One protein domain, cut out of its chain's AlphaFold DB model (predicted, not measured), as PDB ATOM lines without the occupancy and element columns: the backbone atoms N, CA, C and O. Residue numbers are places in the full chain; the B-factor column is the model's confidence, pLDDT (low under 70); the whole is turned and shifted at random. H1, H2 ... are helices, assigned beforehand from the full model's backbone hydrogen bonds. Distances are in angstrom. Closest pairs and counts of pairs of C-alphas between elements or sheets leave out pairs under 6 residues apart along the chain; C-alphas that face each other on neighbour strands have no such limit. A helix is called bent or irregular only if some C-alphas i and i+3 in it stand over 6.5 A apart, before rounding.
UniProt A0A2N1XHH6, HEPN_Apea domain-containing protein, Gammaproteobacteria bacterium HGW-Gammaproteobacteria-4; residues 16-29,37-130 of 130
ATOM      1  N   ILE A  16     146.136 122.940 132.638       93.44
ATOM      2  CA  ILE A  16     144.680 122.984 132.813       93.44
ATOM      3  C   ILE A  16     144.328 123.737 134.103       93.44
ATOM      4  O   ILE A  16     143.533 124.677 134.049       93.44
ATOM      5  N   LEU A  17     144.951 123.403 135.240       94.81
ATOM      6  CA  LEU A  17     144.724 124.122 136.500       94.81
ATOM      7  C   LEU A  17     145.015 125.618 136.380       94.81
ATOM      8  O   LEU A  17     144.194 126.422 136.812       94.81
ATOM      9  N   ALA A  18     146.135 126.001 135.766       93.69
ATOM     10  CA  ALA A  18     146.500 127.402 135.590       93.69
ATOM     11  C   ALA A  18     145.457 128.168 134.757       93.69
ATOM     12  O   ALA A  18     145.055 129.269 135.135       93.69
ATOM     13  N   LEU A  19     144.964 127.575 133.663       95.19
ATOM     14  CA  LEU A  19     143.901 128.163 132.840       95.19
ATOM     15  C   LEU A  19     142.611 128.368 133.644       95.19
ATOM     16  O   LEU A  19     141.985 129.427 133.548       95.19
ATOM     17  N   PHE A  20     142.242 127.394 134.479       96.81
ATOM     18  CA  PHE A  20     141.110 127.533 135.392       96.81
ATOM     19  C   PHE A  20     141.337 128.586 136.468       96.81
ATOM     20  O   PHE A  20     140.420 129.348 136.745       96.81
ATOM     21  N   SER A  21     142.539 128.697 137.036       95.88
ATOM     22  CA  SER A  21     142.842 129.741 138.017       95.88
ATOM     23  C   SER A  21     142.654 131.138 137.426       95.88
ATOM     24  O   SER A  21     142.083 132.007 138.084       95.88
ATOM     25  N   VAL A  22     143.063 131.359 136.171       96.06
ATOM     26  CA  VAL A  22     142.809 132.640 135.498       96.06
ATOM     27  C   VAL A  22     141.310 132.837 135.270       96.06
ATOM     28  O   VAL A  22     140.786 133.892 135.621       96.06
ATOM     29  N   LEU A  23     140.600 131.832 134.749       95.56
ATOM     30  CA  LEU A  23     139.150 131.900 134.544       95.56
ATOM     31  C   LEU A  23     138.395 132.248 135.838       95.56
ATOM     32  O   LEU A  23     137.570 133.163 135.854       95.56
ATOM     33  N   GLU A  24     138.711 131.551 136.927       95.81
ATOM     34  CA  GLU A  24     138.140 131.764 138.255       95.81
ATOM     35  C   GLU A  24     138.459 133.172 138.763       95.81
ATOM     36  O   GLU A  24     137.555 133.886 139.201       95.81
ATOM     37  N   SER A  25     139.707 133.628 138.610       93.81
ATOM     38  CA  SER A  25     140.111 134.981 139.006       93.81
ATOM     39  C   SER A  25     139.348 136.081 138.264       93.81
ATOM     40  O   SER A  25     139.190 137.178 138.798       93.81
ATOM     41  N   VAL A  26     138.861 135.809 137.048       93.50
ATOM     42  CA  VAL A  26     138.147 136.781 136.213       93.50
ATOM     43  C   VAL A  26     136.644 136.735 136.453       93.50
ATOM     44  O   VAL A  26     136.035 137.791 136.558       93.50
ATOM     45  N   LEU A  27     136.036 135.552 136.544       92.88
ATOM     46  CA  LEU A  27     134.574 135.423 136.525       92.88
ATOM     47  C   LEU A  27     133.944 135.052 137.863       92.88
ATOM     48  O   LEU A  27     132.737 135.209 138.024       92.88
ATOM     49  N   THR A  28     134.716 134.539 138.813       94.81
ATOM     50  CA  THR A  28     134.144 133.939 140.023       94.81
ATOM     51  C   THR A  28     134.410 134.784 141.259       94.81
ATOM     52  O   THR A  28     135.190 135.741 141.243       94.81
ATOM     53  N   HIS A  29     133.707 134.438 142.327       94.25
ATOM     54  CA  HIS A  29     133.843 135.027 143.645       94.25
ATOM     55  C   HIS A  29     133.751 133.935 144.711       94.25
ATOM     56  O   HIS A  29     133.358 132.802 144.420       94.25
ATOM     57  N   SER A  37     128.293 127.349 144.282       93.81
ATOM     58  CA  SER A  37     129.575 126.704 143.980       93.81
ATOM     59  C   SER A  37     130.271 127.371 142.785       93.81
ATOM     60  O   SER A  37     129.622 127.782 141.822       93.81
ATOM     61  N   ILE A  38     131.605 127.388 142.781       94.56
ATOM     62  CA  ILE A  38     132.411 127.927 141.670       94.56
ATOM     63  C   ILE A  38     132.013 127.305 140.318       94.56
ATOM     64  O   ILE A  38     131.870 128.011 139.324       94.56
ATOM     65  N   GLY A  39     131.748 125.994 140.277       93.69
ATOM     66  CA  GLY A  39     131.285 125.318 139.062       93.69
ATOM     67  C   GLY A  39     129.889 125.759 138.603       93.69
ATOM     68  O   GLY A  39     129.598 125.748 137.406       93.69
ATOM     69  N   HIS A  40     129.007 126.167 139.520       93.62
ATOM     70  CA  HIS A  40     127.745 126.814 139.156       93.62
ATOM     71  C   HIS A  40     127.993 128.223 138.606       93.62
ATOM     72  O   HIS A  40     127.519 128.518 137.510       93.62
ATOM     73  N   GLN A  41     128.803 129.036 139.296       95.25
ATOM     74  CA  GLN A  41     129.159 130.390 138.864       95.25
ATOM     75  C   GLN A  41     129.781 130.414 137.463       95.25
ATOM     76  O   GLN A  41     129.411 131.246 136.644       95.25
ATOM     77  N   ILE A  42     130.701 129.496 137.153       94.88
ATOM     78  CA  ILE A  42     131.330 129.406 135.828       94.88
ATOM     79  C   ILE A  42     130.278 129.145 134.747       94.88
ATOM     80  O   ILE A  42     130.235 129.859 133.749       94.88
ATOM     81  N   ARG A  43     129.402 128.153 134.948       93.88
ATOM     82  CA  ARG A  43     128.390 127.777 133.949       93.88
ATOM     83  C   ARG A  43     127.397 128.902 133.684       93.88
ATOM     84  O   ARG A  43     127.094 129.187 132.529       93.88
ATOM     85  N   THR A  44     126.930 129.575 134.734       92.94
ATOM     86  CA  THR A  44     125.976 130.682 134.594       92.94
ATOM     87  C   THR A  44     126.636 131.927 134.007       92.94
ATOM     88  O   THR A  44     126.119 132.500 133.050       92.94
ATOM     89  N   LYS A  45     127.806 132.329 134.513       92.88
ATOM     90  CA  LYS A  45     128.471 133.573 134.096       92.88
ATOM     91  C   LYS A  45     129.060 133.469 132.695       92.88
ATOM     92  O   LYS A  45     128.962 134.435 131.947       92.88
ATOM     93  N   ILE A  46     129.585 132.313 132.282       91.69
ATOM     94  CA  ILE A  46     130.040 132.138 130.893       91.69
ATOM     95  C   ILE A  46     128.872 132.212 129.913       91.69
ATOM     96  O   ILE A  46     129.019 132.837 128.867       91.69
ATOM     97  N   ALA A  47     127.708 131.649 130.246       89.50
ATOM     98  CA  ALA A  47     126.522 131.805 129.407       89.50
ATOM     99  C   ALA A  47     126.118 133.286 129.269       89.50
ATOM    100  O   ALA A  47     125.814 133.741 128.170       89.50
ATOM    101  N   LEU A  48     126.184 134.067 130.355       88.88
ATOM    102  CA  LEU A  48     125.919 135.511 130.314       88.88
ATOM    103  C   LEU A  48     126.941 136.275 129.462       88.88
ATOM    104  O   LEU A  48     126.548 137.123 128.664       88.88
ATOM    105  N   VAL A  49     128.234 135.963 129.606       88.19
ATOM    106  CA  VAL A  49     129.301 136.554 128.784       88.19
ATOM    107  C   VAL A  49     129.079 136.218 127.310       88.19
ATOM    108  O   VAL A  49     129.102 137.117 126.475       88.19
ATOM    109  N   ALA A  50     128.804 134.954 126.984       84.69
ATOM    110  CA  ALA A  50     128.559 134.511 125.613       84.69
ATOM    111  C   ALA A  50     127.321 135.178 124.989       84.69
ATOM    112  O   ALA A  50     127.345 135.519 123.816       84.69
ATOM    113  N   ASN A  51     126.265 135.424 125.770       83.19
ATOM    114  CA  ASN A  51     125.050 136.077 125.276       83.19
ATOM    115  C   ASN A  51     125.203 137.591 125.059       83.19
ATOM    116  O   ASN A  51     124.455 138.168 124.275       83.19
ATOM    117  N   ARG A  52     126.095 138.259 125.806       78.50
ATOM    118  CA  ARG A  52     126.270 139.725 125.741       78.50
ATOM    119  C   ARG A  52     127.429 140.168 124.866       78.50
ATOM    120  O   ARG A  52     127.501 141.341 124.523       78.50
ATOM    121  N   SER A  53     128.336 139.263 124.533       67.50
ATOM    122  CA  SER A  53     129.500 139.588 123.727       67.50
ATOM    123  C   SER A  53     129.346 139.062 122.311       67.50
ATOM    124  O   SER A  53     128.838 137.966 122.102       67.50
ATOM    125  N   ASP A  54     129.920 139.777 121.345       69.75
ATOM    126  CA  ASP A  54     130.178 139.245 119.998       69.75
ATOM    127  C   ASP A  54     131.241 138.116 120.009       69.75
ATOM    128  O   ASP A  54     131.893 137.845 119.000       69.75
ATOM    129  N   LEU A  55     131.533 137.516 121.172       67.06
ATOM    130  CA  LEU A  55     132.521 136.458 121.306       67.06
ATOM    131  C   LEU A  55     131.852 135.107 121.132       67.06
ATOM    132  O   LEU A  55     131.245 134.552 122.047       67.06
ATOM    133  N   GLU A  56     132.080 134.526 119.969       76.62
ATOM    134  CA  GLU A  56     131.775 133.128 119.734       76.62
ATOM    135  C   GLU A  56     132.863 132.262 120.377       76.62
ATOM    136  O   GLU A  56     133.990 132.149 119.888       76.62
ATOM    137  N   ILE A  57     132.535 131.658 121.520       89.06
ATOM    138  CA  ILE A  57     133.290 130.506 122.010       89.06
ATOM    139  C   ILE A  57     132.920 129.330 121.104       89.06
ATOM    140  O   ILE A  57     131.765 128.907 121.068       89.06
ATOM    141  N   ASP A  58     133.899 128.809 120.368       91.00
ATOM    142  CA  ASP A  58     133.692 127.669 119.476       91.00
ATOM    143  C   ASP A  58     133.578 126.359 120.270       91.00
ATOM    144  O   ASP A  58     134.575 125.755 120.670       91.00
ATOM    145  N   TYR A  59     132.339 125.920 120.499       93.50
ATOM    146  CA  TYR A  59     132.030 124.637 121.135       93.50
ATOM    147  C   TYR A  59     132.002 123.462 120.146       93.50
ATOM    148  O   TYR A  59     131.921 122.315 120.588       93.50
ATOM    149  N   SER A  60     132.085 123.710 118.832       93.50
ATOM    150  CA  SER A  60     131.939 122.664 117.804       93.50
ATOM    151  C   SER A  60     133.034 121.597 117.875       93.50
ATOM    152  O   SER A  60     132.826 120.455 117.464       93.50
ATOM    153  N   VAL A  61     134.173 121.933 118.490       94.75
ATOM    154  CA  VAL A  61     135.265 120.998 118.794       94.75
ATOM    155  C   VAL A  61     134.827 119.819 119.675       94.75
ATOM    156  O   VAL A  61     135.466 118.771 119.641       94.75
ATOM    157  N   PHE A  62     133.717 119.954 120.411       95.75
ATOM    158  CA  PHE A  62     133.103 118.901 121.231       95.75
ATOM    159  C   PHE A  62     131.834 118.299 120.593       95.75
ATOM    160  O   PHE A  62     130.996 117.696 121.278       95.75
ATOM    161  N   GLY A  63     131.671 118.469 119.277       93.31
ATOM    162  CA  GLY A  63     130.537 117.957 118.511       93.31
ATOM    163  C   GLY A  63     129.224 118.660 118.854       93.31
ATOM    164  O   GLY A  63     129.162 119.881 118.951       93.31
ATOM    165  N   SER A  64     128.154 117.883 119.030       94.12
ATOM    166  CA  SER A  64     126.799 118.379 119.324       94.12
ATOM    167  C   SER A  64     126.509 118.569 120.820       94.12
ATOM    168  O   SER A  64     125.355 118.736 121.218       94.12
ATOM    169  N   THR A  65     127.538 118.524 121.669       96.06
ATOM    170  CA  THR A  65     127.382 118.660 123.120       96.06
ATOM    171  C   THR A  65     126.998 120.092 123.494       96.06
ATOM    172  O   THR A  65     127.591 121.051 123.009       96.06
ATOM    173  N   SER A  66     126.031 120.257 124.404       94.75
ATOM    174  CA  SER A  66     125.651 121.584 124.894       94.75
ATOM    175  C   SER A  66     126.774 122.257 125.691       94.75
ATOM    176  O   SER A  66     127.507 121.601 126.436       94.75
ATOM    177  N   SER A  67     126.865 123.586 125.594       93.69
ATOM    178  CA  SER A  67     127.861 124.388 126.316       93.69
ATOM    179  C   SER A  67     127.800 124.187 127.836       93.69
ATOM    180  O   SER A  67     128.846 124.038 128.462       93.69
ATOM    181  N   ASP A  68     126.605 124.096 128.437       94.44
ATOM    182  CA  ASP A  68     126.454 123.802 129.875       94.44
ATOM    183  C   ASP A  68     127.078 122.450 130.250       94.44
ATOM    184  O   ASP A  68     127.820 122.357 131.231       94.44
ATOM    185  N   THR A  69     126.847 121.413 129.437       95.88
ATOM    186  CA  THR A  69     127.436 120.088 129.671       95.88
ATOM    187  C   THR A  69     128.952 120.144 129.541       95.88
ATOM    188  O   THR A  69     129.652 119.601 130.393       95.88
ATOM    189  N   ILE A  70     129.470 120.833 128.520       97.19
ATOM    190  CA  ILE A  70     130.910 121.010 128.306       97.19
ATOM    191  C   ILE A  70     131.542 121.690 129.524       97.19
ATOM    192  O   ILE A  70     132.464 121.133 130.115       97.19
ATOM    193  N   TRP A  71     131.011 122.831 129.970       97.19
ATOM    194  CA  TRP A  71     131.535 123.549 131.138       97.19
ATOM    195  C   TRP A  71     131.419 122.752 132.433       97.19
ATOM    196  O   TRP A  71     132.338 122.785 133.252       97.19
ATOM    197  N   LYS A  72     130.336 121.985 132.607       96.62
ATOM    198  CA  LYS A  72     130.199 121.056 133.732       96.62
ATOM    199  C   LYS A  72     131.330 120.029 133.729       96.62
ATOM    200  O   LYS A  72     131.989 119.858 134.748       96.62
ATOM    201  N   LYS A  73     131.597 119.388 132.589       97.69
ATOM    202  CA  LYS A  73     132.659 118.376 132.472       97.69
ATOM    203  C   LYS A  73     134.058 118.959 132.595       97.69
ATOM    204  O   LYS A  73     134.908 118.348 133.232       97.69
ATOM    205  N   LEU A  74     134.285 120.141 132.037       97.69
ATOM    206  CA  LEU A  74     135.520 120.899 132.201       97.69
ATOM    207  C   LEU A  74     135.792 121.183 133.687       97.69
ATOM    208  O   LEU A  74     136.902 120.956 134.167       97.69
ATOM    209  N   TYR A  75     134.775 121.606 134.442       96.69
ATOM    210  CA  TYR A  75     134.930 121.842 135.875       96.69
ATOM    211  C   TYR A  75     135.089 120.541 136.685       96.69
ATOM    212  O   TYR A  75     135.897 120.494 137.613       96.69
ATOM    213  N   ASP A  76     134.394 119.460 136.304       96.31
ATOM    214  CA  ASP A  76     134.602 118.123 136.884       96.31
ATOM    215  C   ASP A  76     136.062 117.662 136.691       96.31
ATOM    216  O   ASP A  76     136.684 117.163 137.631       96.31
ATOM    217  N   LEU A  77     136.630 117.863 135.495       97.25
ATOM    218  CA  LEU A  77     138.033 117.579 135.180       97.25
ATOM    219  C   LEU A  77     138.978 118.391 136.075       97.25
ATOM    220  O   LEU A  77     139.843 117.809 136.728       97.25
ATOM    221  N   ARG A  78     138.782 119.712 136.170       96.25
ATOM    222  CA  ARG A  78     139.556 120.589 137.068       96.25
ATOM    223  C   ARG A  78     139.511 120.099 138.510       96.25
ATOM    224  O   ARG A  78     140.543 120.053 139.170       96.25
ATOM    225  N   SER A  79     138.324 119.745 139.002       95.62
ATOM    226  CA  SER A  79     138.129 119.249 140.367       95.62
ATOM    227  C   SER A  79     138.915 117.958 140.614       95.62
ATOM    228  O   SER A  79     139.655 117.867 141.590       95.62
ATOM    229  N   LYS A  80     138.838 116.991 139.686       95.56
ATOM    230  CA  LYS A  80     139.618 115.747 139.763       95.56
ATOM    231  C   LYS A  80     141.119 116.009 139.830       95.56
ATOM    232  O   LYS A  80     141.771 115.468 140.718       95.56
ATOM    233  N   ILE A  81     141.632 116.869 138.950       94.88
ATOM    234  CA  ILE A  81     143.051 117.240 138.936       94.88
ATOM    235  C   ILE A  81     143.455 117.874 140.275       94.88
ATOM    236  O   ILE A  81     144.433 117.463 140.891       94.88
ATOM    237  N   ALA A  82     142.679 118.847 140.765       93.12
ATOM    238  CA  ALA A  82     142.977 119.551 142.014       93.12
ATOM    239  C   ALA A  82     142.993 118.624 143.244       93.12
ATOM    240  O   ALA A  82     143.737 118.868 144.191       93.12
ATOM    241  N   HIS A  83     142.193 117.557 143.228       93.50
ATOM    242  CA  HIS A  83     142.162 116.541 144.279       93.50
ATOM    243  C   HIS A  83     143.162 115.392 144.063       93.50
ATOM    244  O   HIS A  83     143.144 114.435 144.835       93.50
ATOM    245  N   GLY A  84     144.015 115.453 143.033       88.75
ATOM    246  CA  GLY A  84     144.972 114.391 142.706       88.75
ATOM    247  C   GLY A  84     144.302 113.069 142.319       88.75
ATOM    248  O   GLY A  84     144.871 111.999 142.522       88.75
ATOM    249  N   SER A  85     143.063 113.129 141.826       91.62
ATOM    250  CA  SER A  85     142.335 111.954 141.350       91.62
ATOM    251  C   SER A  85     142.834 111.540 139.973       91.62
ATOM    252  O   SER A  85     143.185 112.388 139.158       91.62
ATOM    253  N   GLU A  86     142.771 110.245 139.673       88.81
ATOM    254  CA  GLU A  86     143.099 109.745 138.340       88.81
ATOM    255  C   GLU A  86     142.161 110.349 137.279       88.81
ATOM    256  O   GLU A  86     140.924 110.278 137.369       88.81
ATOM    257  N   VAL A  87     142.761 110.963 136.260       91.75
ATOM    258  CA  VAL A  87     142.051 111.551 135.128       91.75
ATOM    259  C   VAL A  87     142.051 110.568 133.966       91.75
ATOM    260  O   VAL A  87     143.088 110.185 133.438       91.75
ATOM    261  N   SER A  88     140.852 110.211 133.512       92.88
ATOM    262  CA  SER A  88     140.648 109.468 132.274       92.88
ATOM    263  C   SER A  88     139.607 110.184 131.428       92.88
ATOM    264  O   SER A  88     138.520 110.498 131.918       92.88
ATOM    265  N   PHE A  89     139.913 110.392 130.148       94.12
ATOM    266  CA  PHE A  89     138.977 110.899 129.137       94.12
ATOM    267  C   PHE A  89     138.073 109.785 128.588       94.12
ATOM    268  O   PHE A  89     137.687 109.761 127.425       94.12
ATOM    269  N   SER A  90     137.723 108.837 129.452       92.56
ATOM    270  CA  SER A  90     136.724 107.809 129.204       92.56
ATOM    271  C   SER A  90     135.518 108.035 130.118       92.56
ATOM    272  O   SER A  90     135.572 108.799 131.090       92.56
ATOM    273  N   GLY A  91     134.389 107.408 129.783       93.38
ATOM    274  CA  GLY A  91     133.171 107.493 130.586       93.38
ATOM    275  C   GLY A  91     132.724 108.948 130.811       93.38
ATOM    276  O   GLY A  91     132.483 109.661 129.836       93.38
ATOM    277  N   PRO A  92     132.620 109.439 132.065       93.00
ATOM    278  CA  PRO A  92     132.063 110.763 132.347       93.00
ATOM    279  C   PRO A  92     132.769 111.951 131.683       93.00
ATOM    280  O   PRO A  92     132.120 112.988 131.546       93.00
ATOM    281  N   LEU A  93     134.056 111.834 131.331       96.44
ATOM    282  CA  LEU A  93     134.845 112.898 130.689       96.44
ATOM    283  C   LEU A  93     135.092 112.650 129.193       96.44
ATOM    284  O   LEU A  93     135.768 113.454 128.560       96.44
ATOM    285  N   GLN A  94     134.523 111.588 128.611       96.62
ATOM    286  CA  GLN A  94     134.724 111.229 127.200       96.62
ATOM    287  C   GLN A  94     134.400 112.368 126.233       96.62
ATOM    288  O   GLN A  94     135.045 112.519 125.200       96.62
ATOM    289  N   VAL A  95     133.430 113.206 126.591       96.81
ATOM    290  CA  VAL A  95     133.036 114.360 125.781       96.81
ATOM    291  C   VAL A  95     134.149 115.393 125.596       96.81
ATOM    292  O   VAL A  95     134.128 116.141 124.628       96.81
ATOM    293  N   LEU A  96     135.128 115.429 126.504       96.88
ATOM    294  CA  LEU A  96     136.274 116.332 126.428       96.88
ATOM    295  C   LEU A  96     137.398 115.800 125.525       96.88
ATOM    296  O   LEU A  96     138.316 116.553 125.214       96.88
ATOM    297  N   ASN A  97     137.294 114.541 125.079       95.44
ATOM    298  CA  ASN A  97     138.219 113.829 124.194       95.44
ATOM    299  C   ASN A  97     139.617 113.579 124.783       95.44
ATOM    300  O   ASN A  97     139.946 112.442 125.110       95.44
ATOM    301  N   ASP A  98     140.418 114.625 124.953       94.25
ATOM    302  CA  ASP A  98     141.776 114.538 125.480       94.25
ATOM    303  C   ASP A  98     142.227 115.873 126.102       94.25
ATOM    304  O   ASP A  98     141.579 116.917 125.970       94.25
ATOM    305  N   ALA A  99     143.361 115.842 126.807       93.06
ATOM    306  CA  ALA A  99     143.918 117.025 127.464       93.06
ATOM    307  C   ALA A  99     144.321 118.123 126.465       93.06
ATOM    308  O   ALA A  99     144.193 119.307 126.774       93.06
ATOM    309  N   TYR A 100     144.762 117.752 125.259       92.56
ATOM    310  CA  TYR A 100     145.166 118.708 124.231       92.56
ATOM    311  C   TYR A 100     143.979 119.545 123.746       92.56
ATOM    312  O   TYR A 100     144.065 120.773 123.669       92.56
ATOM    313  N   LEU A 101     142.856 118.891 123.453       94.81
ATOM    314  CA  LEU A 101     141.630 119.538 123.017       94.81
ATOM    315  C   LEU A 101     141.079 120.452 124.110       94.81
ATOM    316  O   LEU A 101     140.706 121.589 123.814       94.81
ATOM    317  N   VAL A 102     141.093 119.989 125.366       96.12
ATOM    318  CA  VAL A 102     140.707 120.798 126.528       96.12
ATOM    319  C   VAL A 102     141.561 122.050 126.629       96.12
ATOM    320  O   VAL A 102     141.013 123.145 126.720       96.12
ATOM    321  N   GLU A 103     142.885 121.925 126.595       94.94
ATOM    322  CA  GLU A 103     143.771 123.083 126.699       94.94
ATOM    323  C   GLU A 103     143.564 124.058 125.544       94.94
ATOM    324  O   GLU A 103     143.392 125.256 125.773       94.94
ATOM    325  N   LYS A 104     143.519 123.556 124.306       94.00
ATOM    326  CA  LYS A 104     143.292 124.380 123.117       94.00
ATOM    327  C   LYS A 104     141.969 125.143 123.210       94.00
ATOM    328  O   LYS A 104     141.931 126.344 122.926       94.00
ATOM    329  N   PHE A 105     140.902 124.466 123.630       96.00
ATOM    330  CA  PHE A 105     139.604 125.086 123.862       96.00
ATOM    331  C   PHE A 105     139.678 126.139 124.973       96.00
ATOM    332  O   PHE A 105     139.274 127.281 124.758       96.00
ATOM    333  N   MET A 106     140.246 125.791 126.131       96.06
ATOM    334  CA  MET A 106     140.353 126.680 127.290       96.06
ATOM    335  C   MET A 106     141.169 127.935 126.973       96.06
ATOM    336  O   MET A 106     140.766 129.026 127.360       96.06
ATOM    337  N   PHE A 107     142.260 127.826 126.210       94.31
ATOM    338  CA  PHE A 107     143.010 128.988 125.727       94.31
ATOM    339  C   PHE A 107     142.156 129.906 124.847       94.31
ATOM    340  O   PHE A 107     142.179 131.127 125.026       94.31
ATOM    341  N   SER A 108     141.400 129.337 123.905       92.69
ATOM    342  CA  SER A 108     140.518 130.106 123.022       92.69
ATOM    343  C   SER A 108     139.405 130.807 123.810       92.69
ATOM    344  O   SER A 108     139.236 132.026 123.706       92.69
ATOM    345  N   ALA A 109     138.713 130.060 124.674       93.69
ATOM    346  CA  ALA A 109     137.640 130.564 125.523       93.69
ATOM    347  C   ALA A 109     138.143 131.644 126.492       93.69
ATOM    348  O   ALA A 109     137.537 132.707 126.611       93.69
ATOM    349  N   LEU A 110     139.292 131.431 127.135       93.62
ATOM    350  CA  LEU A 110     139.865 132.404 128.057       93.62
ATOM    351  C   LEU A 110     140.303 133.678 127.333       93.62
ATOM    352  O   LEU A 110     140.063 134.776 127.827       93.62
ATOM    353  N   ARG A 111     140.887 133.569 126.132       91.31
ATOM    354  CA  ARG A 111     141.223 134.742 125.310       91.31
ATOM    355  C   ARG A 111     139.978 135.560 124.974       91.31
ATOM    356  O   ARG A 111     140.042 136.788 124.995       91.31
ATOM    357  N   ALA A 112     138.868 134.897 124.658       89.25
ATOM    358  CA  ALA A 112     137.587 135.554 124.450       89.25
ATOM    359  C   ALA A 112     137.129 136.276 125.729       89.25
ATOM    360  O   ALA A 112     136.955 137.493 125.719       89.25
ATOM    361  N   ILE A 113     137.050 135.565 126.851       91.69
ATOM    362  CA  ILE A 113     136.603 136.106 128.143       91.69
ATOM    363  C   ILE A 113     137.476 137.282 128.609       91.69
ATOM    364  O   ILE A 113     136.957 138.289 129.077       91.69
ATOM    365  N   LEU A 114     138.796 137.214 128.439       91.25
ATOM    366  CA  LEU A 114     139.699 138.312 128.792       91.25
ATOM    367  C   LEU A 114     139.487 139.540 127.902       91.25
ATOM    368  O   LEU A 114     139.508 140.667 128.391       91.25
ATOM    369  N   ARG A 115     139.241 139.348 126.600       89.38
ATOM    370  CA  ARG A 115     138.878 140.457 125.702       89.38
ATOM    371  C   ARG A 115     137.567 141.104 126.124       89.38
ATOM    372  O   ARG A 115     137.479 142.328 126.097       89.38
ATOM    373  N   PHE A 116     136.578 140.306 126.517       88.94
ATOM    374  CA  PHE A 116     135.337 140.819 127.087       88.94
ATOM    375  C   PHE A 116     135.596 141.628 128.354       88.94
ATOM    376  O   PHE A 116     135.143 142.759 128.447       88.94
ATOM    377  N   ALA A 117     136.391 141.093 129.280       90.69
ATOM    378  CA  ALA A 117     136.703 141.756 130.540       90.69
ATOM    379  C   ALA A 117     137.389 143.116 130.355       90.69
ATOM    380  O   ALA A 117     137.157 144.032 131.134       90.69
ATOM    381  N   VAL A 118     138.205 143.266 129.308       90.94
ATOM    382  CA  VAL A 118     138.822 144.554 128.958       90.94
ATOM    383  C   VAL A 118     137.819 145.511 128.305       90.94
ATOM    384  O   VAL A 118     137.896 146.714 128.540       90.94
ATOM    385  N   LYS A 119     136.884 145.006 127.491       90.06
ATOM    386  CA  LYS A 119     135.854 145.827 126.831       90.06
ATOM    387  C   LYS A 119     134.761 146.295 127.796       90.06
ATOM    388  O   LYS A 119     134.328 147.438 127.707       90.06
ATOM    389  N   GLU A 120     134.336 145.427 128.709       90.44
ATOM    390  CA  GLU A 120     133.243 145.660 129.659       90.44
ATOM    391  C   GLU A 120     133.682 145.377 131.110       90.44
ATOM    392  O   GLU A 120     133.149 144.485 131.775       90.44
ATOM    393  N   PRO A 121     134.654 146.135 131.648       91.75
ATOM    394  CA  PRO A 121     135.223 145.863 132.969       91.75
ATOM    395  C   PRO A 121     134.200 146.002 134.102       91.75
ATOM    396  O   PRO A 121     134.232 145.224 135.054       91.75
ATOM    397  N   GLN A 122     133.263 146.952 133.992       92.38
ATOM    398  CA  GLN A 122     132.214 147.132 134.998       92.38
ATOM    399  C   GLN A 122     131.309 145.904 135.079       92.38
ATOM    400  O   GLN A 122     131.024 145.432 136.170       92.38
ATOM    401  N   LEU A 123     130.934 145.328 133.935       87.25
ATOM    402  CA  LEU A 123     130.091 144.144 133.920       87.25
ATOM    403  C   LEU A 123     130.799 142.935 134.540       87.25
ATOM    404  O   LEU A 123     130.157 142.136 135.208       87.25
ATOM    405  N   VAL A 124     132.116 142.798 134.380       89.44
ATOM    406  CA  VAL A 124     132.874 141.747 135.078       89.44
ATOM    407  C   VAL A 124     132.888 141.969 136.591       89.44
ATOM    408  O   VAL A 124     132.717 141.012 137.346       89.44
ATOM    409  N   THR A 125     133.038 143.215 137.045       90.25
ATOM    410  CA  THR A 125     132.889 143.562 138.467       90.25
ATOM    411  C   THR A 125     131.499 143.199 138.979       90.25
ATOM    412  O   THR A 125     131.381 142.544 140.015       90.25
ATOM    413  N   ASP A 126     130.456 143.551 138.228       88.06
ATOM    414  CA  ASP A 126     129.071 143.262 138.590       88.06
ATOM    415  C   ASP A 126     128.822 141.752 138.622       88.06
ATOM    416  O   ASP A 126     128.249 141.247 139.580       88.06
ATOM    417  N   LEU A 127     129.340 140.998 137.645       88.06
ATOM    418  CA  LEU A 127     129.258 139.538 137.627       88.06
ATOM    419  C   LEU A 127     129.878 138.913 138.877       88.06
ATOM    420  O   LEU A 127     129.385 137.885 139.317       88.06
ATOM    421  N   LYS A 128     130.926 139.489 139.472       88.12
ATOM    422  CA  LYS A 128     131.489 139.007 140.751       88.12
ATOM    423  C   LYS A 128     130.686 139.438 141.977       88.12
ATOM    424  O   LYS A 128     130.850 138.854 143.047       88.12
ATOM    425  N   ALA A 129     129.870 140.479 141.847       83.44
ATOM    426  CA  ALA A 129     129.009 140.948 142.919       83.44
ATOM    427  C   ALA A 129     127.764 140.067 143.088       83.44
ATOM    428  O   ALA A 129     127.215 140.057 144.192       83.44
ATOM    429  N   VAL A 130     127.363 139.329 142.043       72.94
ATOM    430  CA  VAL A 130     126.236 138.380 142.051       72.94
ATOM    431  C   VAL A 130     126.684 136.959 142.369       72.94
ATOM    432  O   VAL A 130     127.610 136.438 141.690       72.94
TER     433      VAL A 130
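AT A GLANCE: This is residues 16 to 29 and 37 to 130 of the 130 residues of the protein "HEPN_Apea domain-containing protein" of Gammaproteobacteria bacterium HGW-Gammaproteobacteria-4 (UniProt A0A2N1XHH6). Two helices, the long H5 and the shorter H1, run side by side along the long axis, and a loose helical hairpin of H2 and H3 crosses over H1, which meets H3 with its first residues and H2 with its last. The short helices H6 and H4 sit at opposite ends of this body. The printed part has 108 residues with six named helices, H1 to H6 in that order along the chain, and no named strand: the class is all helix. It is compact, with a radius of gyration of the C-alphas of 13.5 A and spans of 40 by 28 by 19 A.

IN THESE COORDINATES: H1 is residues 16 to 27, 16.5 A long, from C-alpha 16 at (144.680, 122.984, 132.813). H2 is residues 38 to 52, 20.8 A, and H3 residues 67 to 82, 22.3 A. H4, residues 91 to 96, is irregular: C-alphas 92 and 95 are 7.5 A apart. H5, residues 99 to 119, is the longest at 29.9 A, from C-alpha 99 at (143.918, 117.025, 127.464). H6 is residues 121 to 129, ending with C-alpha 129 at (129.009, 140.948, 142.919).

HOW THE PARTS SIT: H1 is the hub, touching four helices. It touches H5 at a shallow tilt of 22 degrees, the same way, with the C-alphas of Ile 16 and Glu 103 closest at 6.2 A. With residues 16 to 20 alone it touches H3 at a steep tilt of 59 degrees; the C-alphas of Leu 17 and Arg 78 are closest, at 6.3 A. With residues 24 to 27 alone it touches H2 at a steep tilt of 65 degrees, the closest C-alphas being those of Leu 27 and Lys 45, 6.8 A. With residues 26 to 27 alone it touches H6, about perpendicular at 85 degrees, the C-alphas of Leu 27 and Lys 128 being closest at 6.3 A. H2 and H3 form a helical hairpin, opposite ways at 36 degrees, only just steep; the C-alphas of Gly 39 and Tyr 75 are closest, at 6.0 A. H4 touches H3, with the C-alphas of Leu 93 and Lys 73 closest at 6.2 A, and is apart from H1, H2 and H6. The helix packing is mostly crossed, with 1 of 6 touching pairs at a shallow tilt. In H1, H2, H3, H5 and H6 every O i to N i+4 pair is within hydrogen-bond range; in H4 0 of 2 are, beside 2 of 3 O i to N i+3 pairs.

THE WHOLE: The C-alphas of Ser 90 and Gln 122 are the two farthest apart, at 40.0 A. Residues 30 to 36 are not printed, and C-alphas 29 and 37 are 9.4 A apart across the cut. The link from H2 to H3, residues 53 to 66, is long; those from H4 to H5 and from H5 to H6 are tight. The mean pLDDT of the printed part is 92.0, and residues 53 to 55 are under 70.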